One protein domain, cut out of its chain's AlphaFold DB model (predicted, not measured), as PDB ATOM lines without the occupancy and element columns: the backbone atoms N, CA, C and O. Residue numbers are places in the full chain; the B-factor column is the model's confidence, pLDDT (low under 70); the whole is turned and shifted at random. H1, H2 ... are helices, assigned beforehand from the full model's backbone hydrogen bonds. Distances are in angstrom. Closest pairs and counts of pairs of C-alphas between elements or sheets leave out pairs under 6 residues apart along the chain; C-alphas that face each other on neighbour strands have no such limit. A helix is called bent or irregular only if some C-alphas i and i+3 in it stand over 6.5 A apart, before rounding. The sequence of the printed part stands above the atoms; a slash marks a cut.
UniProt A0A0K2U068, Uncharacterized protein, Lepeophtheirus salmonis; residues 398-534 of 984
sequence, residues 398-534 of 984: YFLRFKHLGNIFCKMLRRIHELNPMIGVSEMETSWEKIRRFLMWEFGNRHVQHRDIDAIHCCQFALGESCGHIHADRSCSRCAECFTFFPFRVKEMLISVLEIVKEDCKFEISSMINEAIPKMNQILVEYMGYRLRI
ATOM      1  N   TYR A 398      32.980 103.980  25.586       84.25
ATOM      2  CA  TYR A 398      33.451 104.789  24.458       84.25
ATOM      3  C   TYR A 398      34.854 104.368  23.981       84.25
ATOM      4  O   TYR A 398      35.036 104.103  22.795       84.25
ATOM      5  N   PHE A 399      35.828 104.211  24.885       86.62
ATOM      6  CA  PHE A 399      37.163 103.692  24.550       86.62
ATOM      7  C   PHE A 399      37.117 102.248  24.041       86.62
ATOM      8  O   PHE A 399      37.804 101.918  23.078       86.62
ATOM      9  N   LEU A 400      36.318 101.369  24.656       83.31
ATOM     10  CA  LEU A 400      36.218  99.976  24.202       83.31
ATOM     11  C   LEU A 400      35.600  99.886  22.802       83.31
ATOM     12  O   LEU A 400      36.124  99.155  21.959       83.31
ATOM     13  N   ARG A 401      34.558 100.678  22.512       87.56
ATOM     14  CA  ARG A 401      33.994 100.805  21.158       87.56
ATOM     15  C   ARG A 401      35.001 101.409  20.182       87.56
ATOM     16  O   ARG A 401      35.130 100.880  19.086       87.56
ATOM     17  N   PHE A 402      35.773 102.419  20.579       94.19
ATOM     18  CA  PHE A 402      36.825 103.027  19.754       94.19
ATOM     19  C   PHE A 402      37.993 102.066  19.441       94.19
ATOM     20  O   PHE A 402      38.424 101.928  18.294       94.19
ATOM     21  N   LYS A 403      38.465 101.305  20.435       90.69
ATOM     22  CA  LYS A 403      39.473 100.249  20.250       90.69
ATOM     23  C   LYS A 403      38.927  99.097  19.399       90.69
ATOM     24  O   LYS A 403      39.670  98.502  18.619       90.69
ATOM     25  N   HIS A 404      37.637  98.778  19.508       89.75
ATOM     26  CA  HIS A 404      36.984  97.784  18.654       89.75
ATOM     27  C   HIS A 404      36.811  98.281  17.208       89.75
ATOM     28  O   HIS A 404      37.126  97.538  16.284       89.75
ATOM     29  N   LEU A 405      36.425  99.546  17.014       94.81
ATOM     30  CA  LEU A 405      36.348 100.243  15.725       94.81
ATOM     31  C   LEU A 405      37.645 100.076  14.923       94.81
ATOM     32  O   LEU A 405      37.592  99.579  13.801       94.81
ATOM     33  N   GLY A 406      38.809 100.370  15.515       93.62
ATOM     34  CA  GLY A 406      40.096 100.169  14.837       93.62
ATOM     35  C   GLY A 406      40.342  98.716  14.407       93.62
ATOM     36  O   GLY A 406      40.836  98.465  13.312       93.62
ATOM     37  N   ASN A 407      39.918  97.740  15.217       92.25
ATOM     38  CA  ASN A 407      40.013  96.318  14.873       92.25
ATOM     39  C   ASN A 407      39.032  95.880  13.768       92.25
ATOM     40  O   ASN A 407      39.319  94.905  13.072       92.25
ATOM     41  N   ILE A 408      37.886  96.551  13.602       95.06
ATOM     42  CA  ILE A 408      36.989  96.339  12.453       95.06
ATOM     43  C   ILE A 408      37.592  97.006  11.210       95.06
ATOM     44  O   ILE A 408      37.667  96.378  10.157       95.06
ATOM     45  N   PHE A 409      38.083  98.239  11.329       97.81
ATOM     46  CA  PHE A 409      38.635  98.990  10.204       97.81
ATOM     47  C   PHE A 409      39.871  98.306   9.598       97.81
ATOM     48  O   PHE A 409      39.893  98.020   8.403       97.81
ATOM     49  N   CYS A 410      40.826  97.869  10.425       96.19
ATOM     50  CA  CYS A 410      41.968  97.059   9.981       96.19
ATOM     51  C   CYS A 410      41.591  95.616   9.567       96.19
ATOM     52  O   CYS A 410      42.470  94.834   9.202       96.19
ATOM     53  N   LYS A 411      40.317  95.203   9.638       96.69
ATOM     54  CA  LYS A 411      39.805  94.013   8.926       96.69
ATOM     55  C   LYS A 411      39.220  94.398   7.570       96.69
ATOM     56  O   LYS A 411      39.526  93.721   6.597       96.69
ATOM     57  N   MET A 412      38.456  95.490   7.494       97.94
ATOM     58  CA  MET A 412      37.934  96.031   6.233       97.94
ATOM     59  C   MET A 412      39.064  96.364   5.251       97.94
ATOM     60  O   MET A 412      39.009  95.913   4.116       97.94
ATOM     61  N   LEU A 413      40.130  97.047   5.684       97.75
ATOM     62  CA  LEU A 413      41.269  97.365   4.810       97.75
ATOM     63  C   LEU A 413      41.985  96.115   4.271       97.75
ATOM     64  O   LEU A 413      42.255  96.035   3.076       97.75
ATOM     65  N   ARG A 414      42.214  95.093   5.106       97.25
ATOM     66  CA  ARG A 414      42.762  93.809   4.629       97.25
ATOM     67  C   ARG A 414      41.818  93.106   3.658       97.25
ATOM     68  O   ARG A 414      42.275  92.627   2.630       97.25
ATOM     69  N   ARG A 415      40.514  93.111   3.935       97.31
ATOM     70  CA  ARG A 415      39.493  92.535   3.053       97.31
ATOM     71  C   ARG A 415      39.419  93.248   1.697       97.31
ATOM     72  O   ARG A 415      39.273  92.597   0.672       97.31
ATOM     73  N   ILE A 416      39.588  94.568   1.674       97.38
ATOM     74  CA  ILE A 416      39.691  95.364   0.444       97.38
ATOM     75  C   ILE A 416      40.953  94.986  -0.344       97.38
ATOM     76  O   ILE A 416      40.874  94.781  -1.551       97.38
ATOM     77  N   HIS A 417      42.091  94.814   0.332       96.44
ATOM     78  CA  HIS A 417      43.340  94.377  -0.299       96.44
ATOM     79  C   HIS A 417      43.284  92.917  -0.803       96.44
ATOM     80  O   HIS A 417      43.853  92.611  -1.845       96.44
ATOM     81  N   GLU A 418      42.552  92.021  -0.129       96.00
ATOM     82  CA  GLU A 418      42.235  90.672  -0.632       96.00
ATOM     83  C   GLU A 418      41.369  90.709  -1.903       96.00
ATOM     84  O   GLU A 418      41.547  89.881  -2.795       96.00
ATOM     85  N   LEU A 419      40.420  91.650  -1.981       95.00
ATOM     86  CA  LEU A 419      39.531  91.827  -3.132       95.00
ATOM     87  C   LEU A 419      40.243  92.479  -4.328       95.00
ATOM     88  O   LEU A 419      39.965  92.112  -5.469       95.00
ATOM     89  N   ASN A 420      41.164  93.416  -4.081       93.69
ATOM     90  CA  ASN A 420      42.053  93.976  -5.096       93.69
ATOM     91  C   ASN A 420      43.389  94.463  -4.480       93.69
ATOM     92  O   ASN A 420      43.437  95.550  -3.891       93.69
ATOM     93  N   PRO A 421      44.500  93.722  -4.673       94.00
ATOM     94  CA  PRO A 421      45.809  94.086  -4.125       94.00
ATOM     95  C   PRO A 421      46.410  95.398  -4.649       94.00
ATOM     96  O   PRO A 421      47.328  95.922  -4.022       94.00
ATOM     97  N   MET A 422      45.914  95.944  -5.768       92.94
ATOM     98  CA  MET A 422      46.395  97.218  -6.326       92.94
ATOM     99  C   MET A 422      45.923  98.443  -5.523       92.94
ATOM    100  O   MET A 422      46.396  99.553  -5.758       92.94
ATOM    101  N   ILE A 423      44.991  98.267  -4.582       91.44
ATOM    102  CA  ILE A 423      44.450  99.360  -3.771       91.44
ATOM    103  C   ILE A 423      45.399  99.648  -2.600       91.44
ATOM    104  O   ILE A 423      45.647  98.789  -1.749       91.44
ATOM    105  N   GLY A 424      45.918 100.879  -2.554       89.06
ATOM    106  CA  GLY A 424      46.921 101.367  -1.598       89.06
ATOM    107  C   GLY A 424      46.408 101.577  -0.168       89.06
ATOM    108  O   GLY A 424      46.485 102.678   0.371       89.06
ATOM    109  N   VAL A 425      45.900 100.524   0.478       95.62
ATOM    110  CA  VAL A 425      45.285 100.602   1.819       95.62
ATOM    111  C   VAL A 425      46.237 101.070   2.934       95.62
ATOM    112  O   VAL A 425      45.774 101.543   3.971       95.62
ATOM    113  N   SER A 426      47.554 100.998   2.724       94.81
ATOM    114  CA  SER A 426      48.587 101.412   3.687       94.81
ATOM    115  C   SER A 426      48.540 102.905   4.040       94.81
ATOM    116  O   SER A 426      48.876 103.285   5.165       94.81
ATOM    117  N   GLU A 427      48.075 103.762   3.128       94.94
ATOM    118  CA  GLU A 427      47.858 105.188   3.402       94.94
ATOM    119  C   GLU A 427      46.713 105.394   4.411       94.94
ATOM    120  O   GLU A 427      46.804 106.226   5.321       94.94
ATOM    121  N   MET A 428      45.660 104.575   4.302       97.12
ATOM    122  CA  MET A 428      44.507 104.594   5.205       97.12
ATOM    123  C   MET A 428      44.847 103.989   6.569       97.12
ATOM    124  O   MET A 428      44.413 104.528   7.584       97.12
ATOM    125  N   GLU A 429      45.672 102.936   6.624       95.75
ATOM    126  CA  GLU A 429      46.224 102.418   7.888       95.75
ATOM    127  C   GLU A 429      47.084 103.477   8.595       95.75
ATOM    128  O   GLU A 429      46.901 103.735   9.786       95.75
ATOM    129  N   THR A 430      47.963 104.155   7.850       96.38
ATOM    130  CA  THR A 430      48.834 105.221   8.373       96.38
ATOM    131  C   THR A 430      48.030 106.415   8.891       96.38
ATOM    132  O   THR A 430      48.347 106.976   9.940       96.38
ATOM    133  N   SER A 431      46.976 106.813   8.176       96.19
ATOM    134  CA  SER A 431      46.129 107.952   8.557       96.19
ATOM    135  C   SER A 431      45.220 107.610   9.741       96.19
ATOM    136  O   SER A 431      45.110 108.393  10.683       96.19
ATOM    137  N   TRP A 432      44.672 106.393   9.779       97.56
ATOM    138  CA  TRP A 432      43.952 105.890  10.947       97.56
ATOM    139  C   TRP A 432      44.834 105.830  12.197       97.56
ATOM    140  O   TRP A 432      44.382 106.221  13.269       97.56
ATOM    141  N   GLU A 433      46.098 105.413  12.089       95.38
ATOM    142  CA  GLU A 433      47.011 105.397  13.238       95.38
ATOM    143  C   GLU A 433      47.315 106.813  13.766       95.38
ATOM    144  O   GLU A 433      47.368 107.009  14.982       95.38
ATOM    145  N   LYS A 434      47.413 107.825  12.887       96.25
ATOM    146  CA  LYS A 434      47.515 109.243  13.292       96.25
ATOM    147  C   LYS A 434      46.276 109.704  14.064       96.25
ATOM    148  O   LYS A 434      46.423 110.248  15.158       96.25
ATOM    149  N   ILE A 435      45.074 109.441  13.543       97.00
ATOM    150  CA  ILE A 435      43.790 109.750  14.206       97.00
ATOM    151  C   ILE A 435      43.690 109.014  15.551       97.00
ATOM    152  O   ILE A 435      43.295 109.595  16.564       97.00
ATOM    153  N   ARG A 436      44.104 107.742  15.590       95.75
ATOM    154  CA  ARG A 436      44.082 106.905  16.792       95.75
ATOM    155  C   ARG A 436      45.005 107.446  17.875       95.75
ATOM    156  O   ARG A 436      44.565 107.577  19.015       95.75
ATOM    157  N   ARG A 437      46.247 107.798  17.532       92.25
ATOM    158  CA  ARG A 437      47.201 108.457  18.438       92.25
ATOM    159  C   ARG A 437      46.668 109.807  18.923       92.25
ATOM    160  O   ARG A 437      46.692 110.069  20.125       92.25
ATOM    161  N   PHE A 438      46.140 110.623  18.010       95.69
ATOM    162  CA  PHE A 438      45.578 111.935  18.320       95.69
ATOM    163  C   PHE A 438      44.444 111.841  19.351       95.69
ATOM    164  O   PHE A 438      44.551 112.430  20.421       95.69
ATOM    165  N   LEU A 439      43.408 111.033  19.112       93.81
ATOM    166  CA  LEU A 439      42.280 110.920  20.045       93.81
ATOM    167  C   LEU A 439      42.605 110.126  21.324       93.81
ATOM    168  O   LEU A 439      41.994 110.369  22.367       93.81
ATOM    169  N   MET A 440      43.563 109.190  21.292       88.69
ATOM    170  CA  MET A 440      43.974 108.453  22.497       88.69
ATOM    171  C   MET A 440      44.881 109.248  23.435       88.69
ATOM    172  O   MET A 440      44.881 108.958  24.631       88.69
ATOM    173  N   TRP A 441      45.612 110.253  22.955       85.38
ATOM    174  CA  TRP A 441      46.578 110.986  23.779       85.38
ATOM    175  C   TRP A 441      46.491 112.501  23.575       85.38
ATOM    176  O   TRP A 441      46.152 113.213  24.512       85.38
ATOM    177  N   GLU A 442      46.722 112.993  22.361       91.88
ATOM    178  CA  GLU A 442      46.992 114.417  22.109       91.88
ATOM    179  C   GLU A 442      45.760 115.321  22.251       91.88
ATOM    180  O   GLU A 442      45.873 116.399  22.823       91.88
ATOM    181  N   PHE A 443      44.580 114.890  21.791       94.75
ATOM    182  CA  PHE A 443      43.374 115.724  21.750       94.75
ATOM    183  C   PHE A 443      42.995 116.266  23.136       94.75
ATOM    184  O   PHE A 443      43.027 117.470  23.366       94.75
ATOM    185  N   GLY A 444      42.717 115.377  24.093       88.00
ATOM    186  CA  GLY A 444      42.309 115.765  25.448       88.00
ATOM    187  C   GLY A 444      43.448 116.192  26.384       88.00
ATOM    188  O   GLY A 444      43.169 116.391  27.559       88.00
ATOM    189  N   ASN A 445      44.699 116.269  25.908       85.12
ATOM    190  CA  ASN A 445      45.872 116.624  26.726       85.12
ATOM    191  C   ASN A 445      46.658 117.838  26.183       85.12
ATOM    192  O   ASN A 445      47.489 118.380  26.903       85.12
ATOM    193  N   ARG A 446      46.490 118.203  24.902       89.12
ATOM    194  CA  ARG A 446      47.270 119.242  24.191       89.12
ATOM    195  C   ARG A 446      46.464 119.991  23.107       89.12
ATOM    196  O   ARG A 446      47.060 120.623  22.235       89.12
ATOM    197  N   HIS A 447      45.139 119.838  23.063       92.00
ATOM    198  CA  HIS A 447      44.312 120.390  21.977       92.00
ATOM    199  C   HIS A 447      42.970 120.935  22.458       92.00
ATOM    200  O   HIS A 447      42.587 122.017  22.044       92.00
ATOM    201  N   VAL A 448      42.277 120.234  23.356       93.75
ATOM    202  CA  VAL A 448      41.179 120.847  24.112       93.75
ATOM    203  C   VAL A 448      41.774 121.843  25.108       93.75
ATOM    204  O   VAL A 448      42.729 121.517  25.814       93.75
ATOM    205  N   GLN A 449      41.198 123.039  25.163       93.44
ATOM    206  CA  GLN A 449      41.474 124.080  26.153       93.44
ATOM    207  C   GLN A 449      40.144 124.522  26.772       93.44
ATOM    208  O   GLN A 449      39.083 124.261  26.206       93.44
ATOM    209  N   HIS A 450      40.150 125.222  27.911       88.19
ATOM    210  CA  HIS A 450      38.896 125.775  28.442       88.19
ATOM    211  C   HIS A 450      38.265 126.753  27.430       88.19
ATOM    212  O   HIS A 450      37.095 126.606  27.077       88.19
ATOM    213  N   ARG A 451      39.078 127.660  26.869       91.75
ATOM    214  CA  ARG A 451      38.731 128.556  25.756       91.75
ATOM    215  C   ARG A 451      39.783 128.445  24.653       91.75
ATOM    216  O   ARG A 451      40.970 128.456  24.945       91.75
ATOM    217  N   ASP A 452      39.338 128.357  23.406       93.94
ATOM    218  CA  ASP A 452      40.167 128.349  22.188       93.94
ATOM    219  C   ASP A 452      39.362 129.030  21.063       93.94
ATOM    220  O   ASP A 452      38.134 129.081  21.134       93.94
ATOM    221  N   ILE A 453      40.018 129.561  20.035       93.38
ATOM    222  CA  ILE A 453      39.355 130.148  18.860       93.38
ATOM    223  C   ILE A 453      38.718 129.042  17.994       93.38
ATOM    224  O   ILE A 453      37.671 129.270  17.386       93.38
ATOM    225  N   ASP A 454      39.262 127.821  17.987       93.94
ATOM    226  CA  ASP A 454      38.599 126.660  17.380       93.94
ATOM    227  C   ASP A 454      37.437 126.170  18.268       93.94
ATOM    228  O   ASP A 454      37.613 125.798  19.431       93.94
ATOM    229  N   ALA A 455      36.238 126.130  17.686       92.25
ATOM    230  CA  ALA A 455      35.003 125.633  18.292       92.25
ATOM    231  C   ALA A 455      35.104 124.207  18.879       92.25
ATOM    232  O   ALA A 455      34.389 123.878  19.822       92.25
ATOM    233  N   ILE A 456      35.969 123.349  18.330       91.94
ATOM    234  CA  ILE A 456      36.153 121.949  18.755       91.94
ATOM    235  C   ILE A 456      37.196 121.829  19.877       91.94
ATOM    236  O   ILE A 456      37.173 120.870  20.650       91.94
ATOM    237  N   HIS A 457      38.116 122.788  19.964       93.25
ATOM    238  CA  HIS A 457      39.110 122.870  21.032       93.25
ATOM    239  C   HIS A 457      38.543 123.560  22.275       93.25
ATOM    240  O   HIS A 457      38.876 123.184  23.395       93.25
ATOM    241  N   CYS A 458      37.681 124.560  22.078       92.38
ATOM    242  CA  CYS A 458      37.023 125.298  23.144       92.38
ATOM    243  C   CYS A 458      36.054 124.393  23.904       92.38
ATOM    244  O   CYS A 458      34.952 124.097  23.437       92.38
ATOM    245  N   CYS A 459      36.458 123.963  25.097       88.75
ATOM    246  CA  CYS A 459      35.666 123.054  25.906       88.75
ATOM    247  C   CYS A 459      34.298 123.643  26.276       88.75
ATOM    248  O   CYS A 459      33.330 122.891  26.325       88.75
ATOM    249  N   GLN A 460      34.207 124.963  26.483       85.62
ATOM    250  CA  GLN A 460      32.933 125.650  26.713       85.62
ATOM    251  C   GLN A 460      31.982 125.456  25.513       85.62
ATOM    252  O   GLN A 460      30.948 124.796  25.626       85.62
ATOM    253  N   PHE A 461      32.367 125.936  24.326       87.31
ATOM    254  CA  PHE A 461      31.521 125.882  23.127       87.31
ATOM    255  C   PHE A 461      31.190 124.451  22.680       87.31
ATOM    256  O   PHE A 461      30.060 124.164  22.290       87.31
ATOM    257  N   ALA A 462      32.133 123.514  22.797       85.00
ATOM    258  CA  ALA A 462      31.909 122.108  22.456       85.00
ATOM    259  C   ALA A 462      30.966 121.365  23.433       85.00
ATOM    260  O   ALA A 462      30.467 120.288  23.100       85.00
ATOM    261  N   LEU A 463      30.692 121.933  24.616       78.81
ATOM    262  CA  LEU A 463      29.608 121.520  25.522       78.81
ATOM    263  C   LEU A 463      28.310 122.322  25.310       78.81
ATOM    264  O   LEU A 463      27.307 122.064  25.977       78.81
ATOM    265  N   GLY A 464      28.317 123.254  24.353       79.75
ATOM    266  CA  GLY A 464      27.226 124.167  24.022       79.75
ATOM    267  C   GLY A 464      27.223 125.470  24.821       79.75
ATOM    268  O   GLY A 464      26.271 126.235  24.688       79.75
ATOM    269  N   GLU A 465      28.216 125.713  25.685       78.12
ATOM    270  CA  GLU A 465      28.263 126.894  26.556       78.12
ATOM    271  C   GLU A 465      28.531 128.191  25.793       78.12
ATOM    272  O   GLU A 465      29.241 128.226  24.785       78.12
ATOM    273  N   SER A 466      27.994 129.286  26.331       81.19
ATOM    274  CA  SER A 466      28.270 130.644  25.884       81.19
ATOM    275  C   SER A 466      29.728 131.027  26.160       81.19
ATOM    276  O   SER A 466      30.129 131.343  27.280       81.19
ATOM    277  N   CYS A 467      30.532 131.024  25.102       85.94
ATOM    278  CA  CYS A 467      31.877 131.580  25.089       85.94
ATOM    279  C   CYS A 467      31.845 133.121  25.056       85.94
ATOM    280  O   CYS A 467      30.959 133.734  24.465       85.94
ATOM    281  N   GLY A 468      32.850 133.758  25.663       88.88
ATOM    282  CA  GLY A 468      33.024 135.220  25.638       88.88
ATOM    283  C   GLY A 468      33.746 135.746  24.392       88.88
ATOM    284  O   GLY A 468      34.230 136.874  24.400       88.88
ATOM    285  N   HIS A 469      33.897 134.919  23.355       92.25
ATOM    286  CA  HIS A 469      34.753 135.178  22.199       92.25
ATOM    287  C   HIS A 469      34.190 134.533  20.925       92.25
ATOM    288  O   HIS A 469      33.377 133.612  20.988       92.25
ATOM    289  N   ILE A 470      34.623 135.029  19.765       93.31
ATOM    290  CA  ILE A 470      34.179 134.545  18.451       93.31
ATOM    291  C   ILE A 470      35.009 133.320  18.047       93.31
ATOM    292  O   ILE A 470      36.235 133.327  18.170       93.31
ATOM    293  N   HIS A 471      34.339 132.287  17.534       93.12
ATOM    294  CA  HIS A 471      34.992 131.119  16.948       93.12
ATOM    295  C   HIS A 471      35.313 131.322  15.470       93.12
ATOM    296  O   HIS A 471      34.558 131.965  14.745       93.12
ATOM    297  N   ALA A 472      36.416 130.734  15.010       92.12
ATOM    298  CA  ALA A 472      36.721 130.693  13.585       92.12
ATOM    299  C   ALA A 472      35.809 129.693  12.854       92.12
ATOM    300  O   ALA A 472      35.640 128.561  13.307       92.12
ATOM    301  N   ASP A 473      35.339 130.051  11.653       88.81
ATOM    302  CA  ASP A 473      34.553 129.175  10.757       88.81
ATOM    303  C   ASP A 473      35.307 127.909  10.289       88.81
ATOM    304  O   ASP A 473      34.777 127.091   9.535       88.81
ATOM    305  N   ARG A 474      36.582 127.760  10.672       88.25
ATOM    306  CA  ARG A 474      37.469 126.675  10.249       88.25
ATOM    307  C   ARG A 474      38.056 125.955  11.452       88.25
ATOM    308  O   ARG A 474      38.858 126.514  12.191       88.25
ATOM    309  N   SER A 475      37.725 124.676  11.556       91.06
ATOM    310  CA  SER A 475      38.382 123.731  12.453       91.06
ATOM    311  C   SER A 475      39.854 123.517  12.087       91.06
ATOM    312  O   SER A 475      40.218 123.460  10.908       91.06
ATOM    313  N   CYS A 476      40.680 123.273  13.098       94.81
ATOM    314  CA  CYS A 476      42.017 122.712  12.995       94.81
ATOM    315  C   CYS A 476      42.013 121.469  12.096       94.81
ATOM    316  O   CYS A 476      41.150 120.595  12.219       94.81
ATOM    317  N   SER A 477      43.019 121.343  11.226       94.44
ATOM    318  CA  SER A 477      43.133 120.250  10.250       94.44
ATOM    319  C   SER A 477      43.075 118.852  10.876       94.44
ATOM    320  O   SER A 477      42.560 117.928  10.255       94.44
ATOM    321  N   ARG A 478      43.542 118.693  12.121       95.31
ATOM    322  CA  ARG A 478      43.538 117.417  12.861       95.31
ATOM    323  C   ARG A 478      42.149 117.040  13.376       95.31
ATOM    324  O   ARG A 478      41.747 115.879  13.305       95.31
ATOM    325  N   CYS A 479      41.403 118.033  13.852       95.38
ATOM    326  CA  CYS A 479      40.002 117.884  14.230       95.38
ATOM    327  C   CYS A 479      39.142 117.640  12.981       95.38
ATOM    328  O   CYS A 479      38.366 116.688  12.949       95.38
ATOM    329  N   ALA A 480      39.361 118.410  11.911       94.88
ATOM    330  CA  ALA A 480      38.711 118.217  10.618       94.88
ATOM    331  C   ALA A 480      38.985 116.825  10.015       94.88
ATOM    332  O   ALA A 480      38.053 116.196   9.513       94.88
ATOM    333  N   GLU A 481      40.211 116.289  10.109       95.25
ATOM    334  CA  GLU A 481      40.521 114.913   9.680       95.25
ATOM    335  C   GLU A 481      39.668 113.888  10.451       95.25
ATOM    336  O   GLU A 481      39.130 112.965   9.842       95.25
ATOM    337  N   CYS A 482      39.428 114.082  11.755       95.25
ATOM    338  CA  CYS A 482      38.550 113.196  12.528       95.25
ATOM    339  C   CYS A 482      37.095 113.208  12.025       95.25
ATOM    340  O   CYS A 482      36.473 112.152  11.958       95.25
ATOM    341  N   PHE A 483      36.552 114.362  11.625       94.25
ATOM    342  CA  PHE A 483      35.192 114.444  11.072       94.25
ATOM    343  C   PHE A 483      35.090 114.005   9.602       94.25
ATOM    344  O   PHE A 483      34.006 113.630   9.154       94.25
ATOM    345  N   THR A 484      36.191 114.034   8.842       96.19
ATOM    346  CA  THR A 484      36.177 113.774   7.390       96.19
ATOM    347  C   THR A 484      36.699 112.396   6.978       96.19
ATOM    348  O   THR A 484      36.313 111.899   5.918       96.19
ATOM    349  N   PHE A 485      37.516 111.739   7.810       97.75
ATOM    350  CA  PHE A 485      38.185 110.479   7.470       97.75
ATOM    351  C   PHE A 485      37.215 109.373   7.043       97.75
ATOM    352  O   PHE A 485      37.323 108.861   5.929       97.75
ATOM    353  N   PHE A 486      36.239 109.020   7.887       97.75
ATOM    354  CA  PHE A 486      35.257 107.993   7.529       97.75
ATOM    355  C   PHE A 486      34.237 108.471   6.477       97.75
ATOM    356  O   PHE A 486      34.064 107.748   5.494       97.75
ATOM    357  N   PRO A 487      33.565 109.637   6.614       97.31
ATOM    358  CA  PRO A 487      32.458 109.997   5.721       97.31
ATOM    359  C   PRO A 487      32.868 110.343   4.287       97.31
ATOM    360  O   PRO A 487      32.047 110.165   3.387       97.31
ATOM    361  N   PHE A 488      34.105 110.810   4.077       96.75
ATOM    362  CA  PHE A 488      34.636 111.185   2.764       96.75
ATOM    363  C   PHE A 488      35.774 110.246   2.360       96.75
ATOM    364  O   PHE A 488      35.536 109.311   1.607       96.75
ATOM    365  N   ARG A 489      36.977 110.392   2.926       96.88
ATOM    366  CA  ARG A 489      38.207 109.754   2.412       96.88
ATOM    367  C   ARG A 489      38.152 108.219   2.334       96.88
ATOM    368  O   ARG A 489      38.527 107.630   1.323       96.88
ATOM    369  N   VAL A 490      37.643 107.548   3.371       97.25
ATOM    370  CA  VAL A 490      37.440 106.085   3.348       97.25
ATOM    371  C   VAL A 490      36.247 105.698   2.463       97.25
ATOM    372  O   VAL A 490      36.280 104.654   1.812       97.25
ATOM    373  N   LYS A 491      35.196 106.526   2.410       97.88
ATOM    374  CA  LYS A 491      34.008 106.292   1.578       97.88
ATOM    375  C   LYS A 491      34.322 106.397   0.082       97.88
ATOM    376  O   LYS A 491      33.873 105.548  -0.676       97.88
ATOM    377  N   GLU A 492      35.106 107.387  -0.329       97.38
ATOM    378  CA  GLU A 492      35.582 107.596  -1.700       97.38
ATOM    379  C   GLU A 492      36.440 106.417  -2.156       97.38
ATOM    380  O   GLU A 492      36.138 105.807  -3.179       97.38
ATOM    381  N   MET A 493      37.412 105.998  -1.334       97.31
ATOM    382  CA  MET A 493      38.167 104.765  -1.575       97.31
ATOM    383  C   MET A 493      37.225 103.561  -1.752       97.31
ATOM    384  O   MET A 493      37.378 102.811  -2.710       97.31
ATOM    385  N   LEU A 494      36.231 103.375  -0.874       97.62
ATOM    386  CA  LEU A 494      35.250 102.288  -1.001       97.62
ATOM    387  C   LEU A 494      34.382 102.390  -2.269       97.62
ATOM    388  O   LEU A 494      34.002 101.353  -2.806       97.62
ATOM    389  N   ILE A 495      34.078 103.591  -2.768       97.62
ATOM    390  CA  ILE A 495      33.359 103.786  -4.038       97.62
ATOM    391  C   ILE A 495      34.247 103.362  -5.215       97.62
ATOM    392  O   ILE A 495      33.812 102.552  -6.029       97.62
ATOM    393  N   SER A 496      35.517 103.776  -5.250       96.25
ATOM    394  CA  SER A 496      36.469 103.295  -6.265       96.25
ATOM    395  C   SER A 496      36.705 101.779  -6.183       96.25
ATOM    396  O   SER A 496      36.922 101.136  -7.205       96.25
ATOM    397  N   VAL A 497      36.617 101.173  -4.988       96.56
ATOM    398  CA  VAL A 497      36.608  99.705  -4.826       96.56
ATOM    399  C   VAL A 497      35.345  99.107  -5.459       96.56
ATOM    400  O   VAL A 497      35.441  98.126  -6.192       96.56
ATOM    401  N   LEU A 498      34.165  99.684  -5.197       97.50
ATOM    402  CA  LEU A 498      32.861  99.193  -5.666       97.50
ATOM    403  C   LEU A 498      32.768  99.111  -7.199       97.50
ATOM    404  O   LEU A 498      32.131  98.199  -7.726       97.50
ATOM    405  N   GLU A 499      33.411 100.040  -7.903       97.00
ATOM    406  CA  GLU A 499      33.450 100.095  -9.370       97.00
ATOM    407  C   GLU A 499      34.283  98.963  -9.995       97.00
ATOM    408  O   GLU A 499      33.945  98.488 -11.079       97.00
ATOM    409  N   ILE A 500      35.339  98.504  -9.310       96.62
ATOM    410  CA  ILE A 500      36.343  97.575  -9.865       96.62
ATOM    411  C   ILE A 500      36.302  96.156  -9.276       96.62
ATOM    412  O   ILE A 500      36.974  95.264  -9.798       96.62
ATOM    413  N   VAL A 501      35.528  95.908  -8.213       96.25
ATOM    414  CA  VAL A 501      35.287  94.543  -7.713       96.25
ATOM    415  C   VAL A 501      34.221  93.804  -8.526       96.25
ATOM    416  O   VAL A 501      33.329  94.388  -9.142       96.25
ATOM    417  N   LYS A 502      34.299  92.471  -8.481       96.44
ATOM    418  CA  LYS A 502      33.302  91.562  -9.054       96.44
ATOM    419  C   LYS A 502      31.913  91.779  -8.440       96.44
ATOM    420  O   LYS A 502      31.789  92.171  -7.281       96.44
ATOM    421  N   GLU A 503      30.875  91.464  -9.211       96.62
ATOM    422  CA  GLU A 503      29.468  91.697  -8.850       96.62
ATOM    423  C   GLU A 503      29.044  91.015  -7.534       96.62
ATOM    424  O   GLU A 503      28.331  91.606  -6.727       96.62
ATOM    425  N   ASP A 504      29.556  89.809  -7.268       95.50
ATOM    426  CA  ASP A 504      29.346  89.063  -6.019       95.50
ATOM    427  C   ASP A 504      29.910  89.784  -4.779       95.50
ATOM    428  O   ASP A 504      29.374  89.658  -3.679       95.50
ATOM    429  N   CYS A 505      30.953  90.594  -4.963       96.38
ATOM    430  CA  CYS A 505      31.613  91.366  -3.915       96.38
ATOM    431  C   CYS A 505      31.005  92.770  -3.727       96.38
ATOM    432  O   CYS A 505      31.193  93.386  -2.674       96.38
ATOM    433  N   LYS A 506      30.240  93.290  -4.701       97.00
ATOM    434  CA  LYS A 506      29.656  94.645  -4.630       97.00
ATOM    435  C   LYS A 506      28.665  94.819  -3.483       97.00
ATOM    436  O   LYS A 506      28.598  95.905  -2.908       97.00
ATOM    437  N   PHE A 507      27.940  93.768  -3.093       97.50
ATOM    438  CA  PHE A 507      27.074  93.805  -1.908       97.50
ATOM    439  C   PHE A 507      27.874  94.022  -0.612       97.50
ATOM    440  O   PHE A 507      27.475  94.820   0.236       97.50
ATOM    441  N   GLU A 508      29.034  93.369  -0.477       97.56
ATOM    442  CA  GLU A 508      29.908  93.496   0.697       97.56
ATOM    443  C   GLU A 508      30.426  94.938   0.837       97.56
ATOM    444  O   GLU A 508      30.264  95.564   1.887       97.56
ATOM    445  N   ILE A 509      30.954  95.505  -0.253       98.06
ATOM    446  CA  ILE A 509      31.436  96.894  -0.299       98.06
ATOM    447  C   ILE A 509      30.287  97.899  -0.102       98.06
ATOM    448  O   ILE A 509      30.436  98.871   0.639       98.06
ATOM    449  N   SER A 510      29.106  97.639  -0.670       97.94
ATOM    450  CA  SER A 510      27.914  98.478  -0.461       97.94
ATOM    451  C   SER A 510      27.455  98.494   1.000       97.94
ATOM    452  O   SER A 510      27.038  99.543   1.495       97.94
ATOM    453  N   SER A 511      27.557  97.372   1.721       98.00
ATOM    454  CA  SER A 511      27.289  97.326   3.166       98.00
ATOM    455  C   SER A 511      28.369  98.075   3.960       98.00
ATOM    456  O   SER A 511      28.041  98.836   4.873       98.00
ATOM    457  N   MET A 512      29.649  97.983   3.571       98.19
ATOM    458  CA  MET A 512      30.705  98.811   4.175       98.19
ATOM    459  C   MET A 512      30.394 100.314   4.042       98.19
ATOM    460  O   MET A 512      30.411 101.027   5.046       98.19
ATOM    461  N   ILE A 513      30.046 100.784   2.838       98.12
ATOM    462  CA  ILE A 513      29.717 102.193   2.554       98.12
ATOM    463  C   ILE A 513      28.485 102.662   3.339       98.12
ATOM    464  O   ILE A 513      28.533 103.698   3.999       98.12
ATOM    465  N   ASN A 514      27.375 101.926   3.249       97.31
ATOM    466  CA  ASN A 514      26.074 102.415   3.714       97.31
ATOM    467  C   ASN A 514      25.798 102.112   5.193       97.31
ATOM    468  O   ASN A 514      25.053 102.847   5.837       97.31
ATOM    469  N   GLU A 515      26.398 101.058   5.754       97.19
ATOM    470  CA  GLU A 515      26.176 100.662   7.145       97.19
ATOM    471  C   GLU A 515      27.398 100.824   8.043       97.19
ATOM    472  O   GLU A 515      27.246 101.289   9.174       97.19
ATOM    473  N   ALA A 516      28.590 100.407   7.605       96.81
ATOM    474  CA  ALA A 516      29.757 100.434   8.484       96.81
ATOM    475  C   ALA A 516      30.250 101.871   8.690       96.81
ATOM    476  O   ALA A 516      30.357 102.309   9.833       96.81
ATOM    477  N   ILE A 517      30.477 102.625   7.610       97.69
ATOM    478  CA  ILE A 517      31.041 103.983   7.664       97.69
ATOM    479  C   ILE A 517      30.257 104.948   8.581       97.69
ATOM    480  O   ILE A 517      30.900 105.573   9.431       97.69
ATOM    481  N   PRO A 518      28.910 105.038   8.540       97.44
ATOM    482  CA  PRO A 518      28.167 105.887   9.478       97.44
ATOM    483  C   PRO A 518      28.342 105.464  10.945       97.44
ATOM    484  O   PRO A 518      28.595 106.306  11.805       97.44
ATOM    485  N   LYS A 519      28.286 104.154  11.232       96.75
ATOM    486  CA  LYS A 519      28.470 103.599  12.588       96.75
ATOM    487  C   LYS A 519      29.906 103.811  13.092       96.75
ATOM    488  O   LYS A 519      30.112 104.059  14.279       96.75
ATOM    489  N   MET A 520      30.897 103.743  12.199       97.44
ATOM    490  CA  MET A 520      32.304 104.031  12.491       97.44
ATOM    491  C   MET A 520      32.522 105.506  12.830       97.44
ATOM    492  O   MET A 520      33.122 105.807  13.863       97.44
ATOM    493  N   ASN A 521      31.977 106.416  12.017       97.06
ATOM    494  CA  ASN A 521      32.050 107.852  12.269       97.06
ATOM    495  C   ASN A 521      31.350 108.240  13.581       97.06
ATOM    496  O   ASN A 521      31.893 109.011  14.367       97.06
ATOM    497  N   GLN A 522      30.188 107.647  13.872       94.88
ATOM    498  CA  GLN A 522      29.496 107.849  15.146       94.88
ATOM    499  C   GLN A 522      30.376 107.447  16.343       94.88
ATOM    500  O   GLN A 522      30.514 108.227  17.279       94.88
ATOM    501  N   ILE A 523      31.014 106.269  16.317       94.19
ATOM    502  CA  ILE A 523      31.924 105.832  17.396       94.19
ATOM    503  C   ILE A 523      33.129 106.778  17.540       94.19
ATOM    504  O   ILE A 523      33.572 107.035  18.660       94.19
ATOM    505  N   LEU A 524      33.655 107.289  16.424       95.94
ATOM    506  CA  LEU A 524      34.777 108.228  16.397       95.94
ATOM    507  C   LEU A 524      34.419 109.551  17.098       95.94
ATOM    508  O   LEU A 524      35.111 109.961  18.031       95.94
ATOM    509  N   VAL A 525      33.296 110.164  16.709       93.38
ATOM    510  CA  VAL A 525      32.794 111.423  17.285       93.38
ATOM    511  C   VAL A 525      32.353 111.244  18.742       93.38
ATOM    512  O   VAL A 525      32.679 112.075  19.588       93.38
ATOM    513  N   GLU A 526      31.691 110.136  19.086       88.62
ATOM    514  CA  GLU A 526      31.320 109.828  20.474       88.62
ATOM    515  C   GLU A 526      32.548 109.676  21.386       88.62
ATOM    516  O   GLU A 526      32.514 110.130  22.531       88.62
ATOM    517  N   TYR A 527      33.645 109.081  20.899       93.69
ATOM    518  CA  TYR A 527      34.896 108.992  21.659       93.69
ATOM    519  C   TYR A 527      35.616 110.346  21.771       93.69
ATOM    520  O   TYR A 527      36.158 110.660  22.831       93.69
ATOM    521  N   MET A 528      35.568 111.182  20.729       93.75
ATOM    522  CA  MET A 528      36.105 112.547  20.760       93.75
ATOM    523  C   MET A 528      35.352 113.425  21.776       93.75
ATOM    524  O   MET A 528      35.967 113.980  22.684       93.75
ATOM    525  N   GLY A 529      34.016 113.455  21.727       89.56
ATOM    526  CA  GLY A 529      33.196 114.166  22.716       89.56
ATOM    527  C   GLY A 529      33.338 113.606  24.138       89.56
ATOM    528  O   GLY A 529      33.263 114.350  25.113       89.56
ATOM    529  N   TYR A 530      33.595 112.301  24.283       86.88
ATOM    530  CA  TYR A 530      33.958 111.689  25.564       86.88
ATOM    531  C   TYR A 530      35.303 112.214  26.106       86.88
ATOM    532  O   TYR A 530      35.394 112.539  27.288       86.88
ATOM    533  N   ARG A 531      36.332 112.364  25.257       88.62
ATOM    534  CA  ARG A 531      37.617 112.977  25.650       88.62
ATOM    535  C   ARG A 531      37.471 114.435  26.079       88.62
ATOM    536  O   ARG A 531      38.137 114.831  27.031       88.62
ATOM    537  N   LEU A 532      36.590 115.195  25.433       88.50
ATOM    538  CA  LEU A 532      36.319 116.584  25.803       88.50
ATOM    539  C   LEU A 532      35.606 116.689  27.164       88.50
ATOM    540  O   LEU A 532      36.016 117.480  28.008       88.50
ATOM    541  N   ARG A 533      34.629 115.814  27.454       82.62
ATOM    542  CA  ARG A 533      33.995 115.748  28.790       82.62
ATOM    543  C   ARG A 533      34.954 115.314  29.905       82.62
ATOM    544  O   ARG A 533      34.808 115.786  31.030       82.62
ATOM    545  N   ILE A 534      35.944 114.464  29.609       81.81
ATOM    546  CA  ILE A 534      37.035 114.165  30.555       81.81
ATOM    547  C   ILE A 534      37.831 115.435  30.874       81.81
ATOM    548  O   ILE A 534      38.013 115.745  32.049       81.81
TER     549      ILE A 534
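This is residues 398 to 534 of the 984 residues of an uncharacterized protein of Lepeophtheirus salmonis (UniProt A0A0K2U068). Four helices, H1, H2, H4 and H5, stand side by side in an elongated up-and-down bundle built from two helical hairpins, H1 with H2 and H4 with H5. Between the hairpins, residues 447 to 476 form a small head of loops around the short helix H3 at one end of the bundle, by the end of H2, the start of H4 and the end of H5. The printed part has 137 residues with five named helices, in the order H1, H2, H3, H4, H5, and no named strand, and the class is all helix. It is only just compact, close to loose, with a radius of gyration of the C-alphas of 16.8 A, and its C-alphas span 56 by 28 by 22 A, only just elongated.

H1, residues 398 to 419, and H2, residues 425 to 446, form a helical hairpin: they touch, opposite ways at a shallow tilt of 13 degrees. H2 touches H1 with residues 425 to 432 alone, and their closest C-alphas are those of Leu 413 and Val 425, 6.0 A apart. H3, residues 459 to 462, is apart from H1 and H2. H4, residues 477 to 500, is apart from H3 and touches H2, opposite ways at a shallow tilt of 19 degrees; the closest C-alphas are those of Ile 435 and Cys 482, 6.5 A apart. H2 touches H4 with residues 428 to 435 alone. H1 and H4 are close but not clearly touching, with the closest C-alphas, those of Ile 416 and Val 497, 7.5 A apart. H5, residues 503 to 534, forms a helical hairpin with H4: they touch, opposite ways at a shallow tilt of 7 degrees, with 22 pairs of C-alphas within 8 A, the closest being those of Leu 498 and Lys 506, 5.7 A apart. H5 also touches H1, opposite ways at a shallow tilt of 25 degrees, with the C-alphas of Tyr 398 and Tyr 527 closest at 5.3 A. H5, with residues 527 to 534 alone, touches residues 439 to 444 of H2, the same way at a shallow tilt of 14 degrees; the C-alphas of Gly 444 and Arg 531 are closest, at 5.5 A. H3 and H5 are close but not clearly touching, with the C-alphas of Cys 459 and Leu 532 closest at 6.5 A. The O i to N i+4 pairs within hydrogen-bond range are 16 of 18 in H1, 15 of 18 in H2, 15 of 20 in H4 and 23 of 28 in H5; H3 is too short for such a pair, and its one O i to N i+3 pair is not within range.

H1 begins at C-alpha 398, at (33.451, 104.789, 24.458), and is 31.1 A long. H2, 29.2 A long, has a kink of 42 degrees near residue 439 and is irregular, with C-alphas 440 and 443 7.3 A apart. H3 has four residues. H4 begins at C-alpha 477, at (43.133, 120.250, 10.250), and is 31.1 A long; it has a kink of 60 degrees near residue 484 and is irregular, with C-alphas 483 and 486 7.4 A apart. H5, the longest helix at 46.0 A, has a kink of 32 degrees near residue 517, is only just irregular, with C-alphas 504 and 507 6.7 A apart, and ends at C-alpha 534, at (37.035, 114.165, 30.555).

The two C-alphas farthest apart are those of Gly 468 and Asp 504, at 56.1 A. The printed part has no cut. The links from H2 to H3 and from H3 to H4 are long, with 12 and 14 residues, and the links from H1 to H2 and from H4 to H5 are tight. The mean pLDDT of the printed part is 93.4, and no printed residue is under 70.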